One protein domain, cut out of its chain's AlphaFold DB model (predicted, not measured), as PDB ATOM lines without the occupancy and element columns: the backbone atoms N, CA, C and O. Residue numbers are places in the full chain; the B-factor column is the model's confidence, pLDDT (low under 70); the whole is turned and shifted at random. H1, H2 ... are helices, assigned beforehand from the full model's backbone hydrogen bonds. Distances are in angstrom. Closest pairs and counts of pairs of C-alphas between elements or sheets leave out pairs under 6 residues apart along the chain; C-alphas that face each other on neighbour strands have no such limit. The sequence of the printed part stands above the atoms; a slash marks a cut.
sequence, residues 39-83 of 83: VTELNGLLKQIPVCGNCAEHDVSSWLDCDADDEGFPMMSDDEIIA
ATOM      1  N   VAL A  39     -36.695 -31.029 -25.435       87.31
ATOM      2  CA  VAL A  39     -35.335 -31.286 -25.958       87.31
ATOM      3  C   VAL A  39     -35.219 -30.874 -27.431       87.31
ATOM      4  O   VAL A  39     -34.232 -30.266 -27.845       87.31
ATOM      5  N   THR A  40     -36.256 -31.151 -28.223       89.31
ATOM      6  CA  THR A  40     -36.322 -30.805 -29.647       89.31
ATOM      7  C   THR A  40     -36.368 -29.295 -29.882       89.31
ATOM      8  O   THR A  40     -35.696 -28.793 -30.785       89.31
ATOM      9  N   GLU A  41     -37.125 -28.559 -29.070       90.06
ATOM     10  CA  GLU A  41     -37.210 -27.100 -29.155       90.06
ATOM     11  C   GLU A  41     -35.871 -26.444 -28.793       90.06
ATOM     12  O   GLU A  41     -35.358 -25.624 -29.560       90.06
ATOM     13  N   LEU A  42     -35.234 -26.890 -27.705       89.69
ATOM     14  CA  LEU A  42     -33.892 -26.439 -27.320       89.69
ATOM     15  C   LEU A  42     -32.838 -26.754 -28.382       89.69
ATOM     16  O   LEU A  42     -32.043 -25.885 -28.739       89.69
ATOM     17  N   ASN A  43     -32.846 -27.967 -28.935       90.69
ATOM     18  CA  ASN A  43     -31.943 -28.346 -30.017       90.69
ATOM     19  C   ASN A  43     -32.121 -27.442 -31.251       90.69
ATOM     20  O   ASN A  43     -31.145 -27.035 -31.885       90.69
ATOM     21  N   GLY A  44     -33.365 -27.078 -31.579       91.31
ATOM     22  CA  GLY A  44     -33.675 -26.137 -32.655       91.31
ATOM     23  C   GLY A  44     -33.098 -24.737 -32.421       91.31
ATOM     24  O   GLY A  44     -32.593 -24.119 -33.361       91.31
ATOM     25  N   LEU A  45     -33.126 -24.249 -31.180       90.69
ATOM     26  CA  LEU A  45     -32.525 -22.965 -30.799       90.69
ATOM     27  C   LEU A  45     -30.995 -23.018 -30.841       90.69
ATOM     28  O   LEU A  45     -30.357 -22.130 -31.406       90.69
ATOM     29  N   LEU A  46     -30.400 -24.081 -30.306       90.06
ATOM     30  CA  LEU A  46     -28.950 -24.271 -30.267       90.06
ATOM     31  C   LEU A  46     -28.327 -24.316 -31.666       90.06
ATOM     32  O   LEU A  46     -27.273 -23.719 -31.889       90.06
ATOM     33  N   LYS A  47     -29.015 -24.915 -32.642       90.88
ATOM     34  CA  LYS A  47     -28.580 -24.923 -34.049       90.88
ATOM     35  C   LYS A  47     -28.484 -23.535 -34.687       90.88
ATOM     36  O   LYS A  47     -27.800 -23.387 -35.698       90.88
ATOM     37  N   GLN A  48     -29.135 -22.517 -34.120       91.00
ATOM     38  CA  GLN A  48     -29.012 -21.132 -34.591       91.00
ATOM     39  C   GLN A  48     -27.703 -20.475 -34.129       91.00
ATOM     40  O   GLN A  48     -27.293 -19.458 -34.687       91.00
ATOM     41  N   ILE A  49     -27.024 -21.054 -33.133       88.88
ATOM     42  CA  ILE A  49     -25.739 -20.577 -32.630       88.88
ATOM     43  C   ILE A  49     -24.632 -21.260 -33.445       88.88
ATOM     44  O   ILE A  49     -24.482 -22.478 -33.350       88.88
ATOM     45  N   PRO A  50     -23.796 -20.517 -34.200       85.31
ATOM     46  CA  PRO A  50     -22.796 -21.112 -35.095       85.31
ATOM     47  C   PRO A  50     -21.846 -22.104 -34.411       85.31
ATOM     48  O   PRO A  50     -21.408 -23.073 -35.022       85.31
ATOM     49  N   VAL A  51     -21.549 -21.877 -33.130       86.38
ATOM     50  CA  VAL A  51     -20.672 -22.736 -32.320       86.38
ATOM     51  C   VAL A  51     -21.351 -24.053 -31.911       86.38
ATOM     52  O   VAL A  51     -20.654 -25.036 -31.693       86.38
ATOM     53  N   CYS A  52     -22.686 -24.110 -31.856       87.00
ATOM     54  CA  CYS A  52     -23.453 -25.305 -31.475       87.00
ATOM     55  C   CYS A  52     -24.171 -25.963 -32.666       87.00
ATOM     56  O   CYS A  52     -25.011 -26.838 -32.489       87.00
ATOM     57  N   GLY A  53     -23.827 -25.602 -33.907       84.31
ATOM     58  CA  GLY A  53     -24.451 -26.190 -35.102       84.31
ATOM     59  C   GLY A  53     -24.298 -27.716 -35.219       84.31
ATOM     60  O   GLY A  53     -25.112 -28.361 -35.875       84.31
ATOM     61  N   ASN A  54     -23.292 -28.294 -34.553       87.88
ATOM     62  CA  ASN A  54     -23.038 -29.736 -34.522       87.88
ATOM     63  C   ASN A  54     -23.678 -30.463 -33.328       87.88
ATOM     64  O   ASN A  54     -23.531 -31.679 -33.236       87.88
ATOM     65  N   CYS A  55     -24.358 -29.750 -32.429       86.12
ATOM     66  CA  CYS A  55     -25.038 -30.345 -31.286       86.12
ATOM     67  C   CYS A  55     -26.193 -31.229 -31.789       86.12
ATOM     68  O   CYS A  55     -27.072 -30.767 -32.526       86.12
ATOM     69  N   ALA A  56     -26.168 -32.516 -31.447       90.38
ATOM     70  CA  ALA A  56     -27.250 -33.445 -31.736       90.38
ATOM     71  C   ALA A  56     -28.210 -33.532 -30.541       90.38
ATOM     72  O   ALA A  56     -27.857 -33.205 -29.412       90.38
ATOM     73  N   GLU A  57     -29.430 -34.024 -30.766       89.81
ATOM     74  CA  GLU A  57     -30.459 -34.090 -29.709       89.81
ATOM     75  C   GLU A  57     -30.014 -34.908 -28.496       89.81
ATOM     76  O   GLU A  57     -30.345 -34.556 -27.370       89.81
ATOM     77  N   HIS A  58     -29.216 -35.955 -28.717       90.19
ATOM     78  CA  HIS A  58     -28.660 -36.756 -27.630       90.19
ATOM     79  C   HIS A  58     -27.663 -35.982 -26.749       90.19
ATOM     80  O   HIS A  58     -27.594 -36.256 -25.556       90.19
ATOM     81  N   ASP A  59     -26.939 -35.000 -27.305       89.94
ATOM     82  CA  ASP A  59     -26.035 -34.142 -26.533       89.94
ATOM     83  C   ASP A  59     -26.866 -33.233 -25.626       89.94
ATOM     84  O   ASP A  59     -26.594 -33.120 -24.437       89.94
ATOM     85  N   VAL A  60     -27.940 -32.654 -26.176       88.62
ATOM     86  CA  VAL A  60     -28.875 -31.795 -25.435       88.62
ATOM     87  C   VAL A  60     -29.586 -32.574 -24.330       88.62
ATOM     88  O   VAL A  60     -29.685 -32.071 -23.216       88.62
ATOM     89  N   SER A  61     -30.037 -33.803 -24.609       89.38
ATOM     90  CA  SER A  61     -30.610 -34.686 -23.584       89.38
ATOM     91  C   SER A  61     -29.593 -34.961 -22.485       89.38
ATOM     92  O   SER A  61     -29.876 -34.700 -21.326       89.38
ATOM     93  N   SER A  62     -28.375 -35.379 -22.848       88.69
ATOM     94  CA  SER A  62     -27.331 -35.674 -21.866       88.69
ATOM     95  C   SER A  62     -26.980 -34.470 -20.992       88.69
ATOM     96  O   SER A  62     -26.614 -34.680 -19.844       88.69
ATOM     97  N   TRP A  63     -27.060 -33.236 -21.507       88.50
ATOM     98  CA  TRP A  63     -26.828 -32.022 -20.715       88.50
ATOM     99  C   TRP A  63     -27.965 -31.724 -19.740       88.50
ATOM    100  O   TRP A  63     -27.697 -31.263 -18.639       88.50
ATOM    101  N   LEU A  64     -29.215 -31.972 -20.138       83.81
ATOM    102  CA  LEU A  64     -30.369 -31.821 -19.247       83.81
ATOM    103  C   LEU A  64     -30.394 -32.911 -18.172       83.81
ATOM    104  O   LEU A  64     -30.802 -32.651 -17.046       83.81
ATOM    105  N   ASP A  65     -29.908 -34.103 -18.514       86.06
ATOM    106  CA  ASP A  65     -29.818 -35.235 -17.599       86.06
ATOM    107  C   ASP A  65     -28.652 -35.096 -16.598       86.06
ATOM    108  O   ASP A  65     -28.648 -35.791 -15.586       86.06
ATOM    109  N   CYS A  66     -27.674 -34.204 -16.838       82.75
ATOM    110  CA  CYS A  66     -26.526 -34.001 -15.936       82.75
ATOM    111  C   CYS A  66     -26.944 -33.640 -14.507       82.75
ATOM    112  O   CYS A  66     -26.325 -34.128 -13.564       82.75
ATOM    113  N   ASP A  67     -28.000 -32.837 -14.377       74.00
ATOM    114  CA  ASP A  67     -28.500 -32.339 -13.096       74.00
ATOM    115  C   ASP A  67     -29.882 -32.935 -12.761       74.00
ATOM    116  O   ASP A  67     -30.549 -32.481 -11.839       74.00
ATOM    117  N   ALA A  68     -30.351 -33.950 -13.501       74.81
ATOM    118  CA  ALA A  68     -31.678 -34.539 -13.279       74.81
ATOM    119  C   ALA A  68     -31.810 -35.235 -11.913       74.81
ATOM    120  O   ALA A  68     -32.907 -35.300 -11.360       74.81
ATOM    121  N   ASP A  69     -30.688 -35.728 -11.381       74.31
ATOM    122  CA  ASP A  69     -30.592 -36.381 -10.074       74.31
ATOM    123  C   ASP A  69     -29.945 -35.479  -9.000       74.31
ATOM    124  O   ASP A  69     -29.773 -35.914  -7.859       74.31
ATOM    125  N   ASP A  70     -29.568 -34.242  -9.346       71.81
ATOM    126  CA  ASP A  70     -29.034 -33.254  -8.406       71.81
ATOM    127  C   ASP A  70     -30.168 -32.305  -7.997       71.81
ATOM    128  O   ASP A  70     -30.735 -31.592  -8.824       71.81
ATOM    129  N   GLU A  71     -30.518 -32.282  -6.707       62.28
ATOM    130  CA  GLU A  71     -31.530 -31.356  -6.170       62.28
ATOM    131  C   GLU A  71     -31.155 -29.885  -6.427       62.28
ATOM    132  O   GLU A  71     -32.021 -29.006  -6.430       62.28
ATOM    133  N   GLY A  72     -29.872 -29.627  -6.704       60.09
ATOM    134  CA  GLY A  72     -29.349 -28.332  -7.065       60.09
ATOM    135  C   GLY A  72     -29.343 -27.353  -5.891       60.09
ATOM    136  O   GLY A  72     -30.120 -27.409  -4.938       60.09
ATOM    137  N   PHE A  73     -28.483 -26.345  -6.003       54.31
ATOM    138  CA  PHE A  73     -28.410 -25.223  -5.064       54.31
ATOM    139  C   PHE A  73     -29.734 -24.481  -4.779       54.31
ATOM    140  O   PHE A  73     -29.850 -23.940  -3.684       54.31
ATOM    141  N   PRO A  74     -30.742 -24.411  -5.677       54.56
ATOM    142  CA  PRO A  74     -31.996 -23.720  -5.368       54.56
ATOM    143  C   PRO A  74     -32.823 -24.370  -4.250       54.56
ATOM    144  O   PRO A  74     -33.731 -23.720  -3.731       54.56
ATOM    145  N   MET A  75     -32.551 -25.634  -3.912       55.09
ATOM    146  CA  MET A  75     -33.311 -26.397  -2.918       55.09
ATOM    147  C   MET A  75     -32.595 -26.501  -1.563       55.09
ATOM    148  O   MET A  75     -33.245 -26.778  -0.556       55.09
ATOM    149  N   MET A  76     -31.292 -26.210  -1.528       56.00
ATOM    150  CA  MET A  76     -30.482 -26.180  -0.310       56.00
ATOM    151  C   MET A  76     -30.524 -24.796   0.344       56.00
ATOM    152  O   MET A  76     -30.454 -23.762  -0.321       56.00
ATOM    153  N   SER A  77     -30.636 -24.761   1.669       73.69
ATOM    154  CA  SER A  77     -30.483 -23.527   2.445       73.69
ATOM    155  C   SER A  77     -29.033 -23.025   2.425       73.69
ATOM    156  O   SER A  77     -28.105 -23.806   2.232       73.69
ATOM    157  N   ASP A  78     -28.812 -21.728   2.682       77.88
ATOM    158  CA  ASP A  78     -27.461 -21.136   2.735       77.88
ATOM    159  C   ASP A  78     -26.508 -21.911   3.672       77.88
ATOM    160  O   ASP A  78     -25.315 -22.009   3.395       77.88
ATOM    161  N   ASP A  79     -27.032 -22.502   4.751       77.94
ATOM    162  CA  ASP A  79     -26.259 -23.311   5.699       77.94
ATOM    163  C   ASP A  79     -25.893 -24.700   5.137       77.94
ATOM    164  O   ASP A  79     -24.812 -25.212   5.425       77.94
ATOM    165  N   GLU A  80     -26.754 -25.301   4.310       71.12
ATOM    166  CA  GLU A  80     -26.502 -26.580   3.622       71.12
ATOM    167  C   GLU A  80     -25.554 -26.415   2.428       71.12
ATOM    168  O   GLU A  80     -24.807 -27.330   2.105       71.12
ATOM    169  N   ILE A  81     -25.531 -25.229   1.816       69.00
ATOM    170  CA  ILE A  81     -24.618 -24.863   0.723       69.00
ATOM    171  C   ILE A  81     -23.163 -24.723   1.209       69.00
ATOM    172  O   ILE A  81     -22.227 -24.916   0.431       69.00
ATOM    173  N   ILE A  82     -22.964 -24.330   2.473       74.19
ATOM    174  CA  ILE A  82     -21.643 -24.023   3.053       74.19
ATOM    175  C   ILE A  82     -21.045 -25.222   3.824       74.19
ATOM    176  O   ILE A  82     -19.848 -25.198   4.132       74.19
ATOM    177  N   ALA A  83     -21.847 -26.243   4.149       63.75
ATOM    178  CA  ALA A  83     -21.447 -27.426   4.925       63.75
ATOM    179  C   ALA A  83     -20.624 -28.445   4.116       63.75
ATOM    180  O   ALA A  83     -19.681 -29.019   4.714       63.75
TER     181      ALA A  83
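AT A GLANCE: This is residues 39 to 83 of the 83 residues of an uncharacterized protein of Araneus ventricosus (UniProt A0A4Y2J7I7). H1 stands across the beginning of H2 at one end, and from H2 a long tail runs out to the small helix H3 at the far end, so that the whole is an extended rod. The printed part has 45 residues with three named helices, H1, H2 and H3 in that order, and no named strand; its class is all helix, though under half of the residues are in named elements. The radius of gyration of the C-alphas is 14.9 A, and the spans are 41 by 18 by 14 A.

IN THESE COORDINATES: H1, residues 39 to 46, begins at C-alpha 39 (-35.335, -31.286, -25.958) and is 10.4 A long. H2, residues 57 to 65, is 12.2 A long. H3, residues 78 to 82, is 6.5 A long and ends at C-alpha 82 (-21.643, -24.023, 3.053).

HOW THE PARTS SIT: H1 and H2 touch, about perpendicular at 73 degrees; their closest C-alphas, of Asn 43 and Glu 57, are 5.9 A apart. H3 is apart from both. In H1, H2 and H3 every O i to N i+4 pair is within hydrogen-bond range.

THE WHOLE: The C-alphas farthest apart, of Pro 50 and Asp 79, are 41.0 A apart. The printed part has no cut. The link from H2 to H3 is long, and residues 65 to 71 and 74 to 80 stand free. The pLDDT is under 70 at residues 71 to 76, 81 and 83.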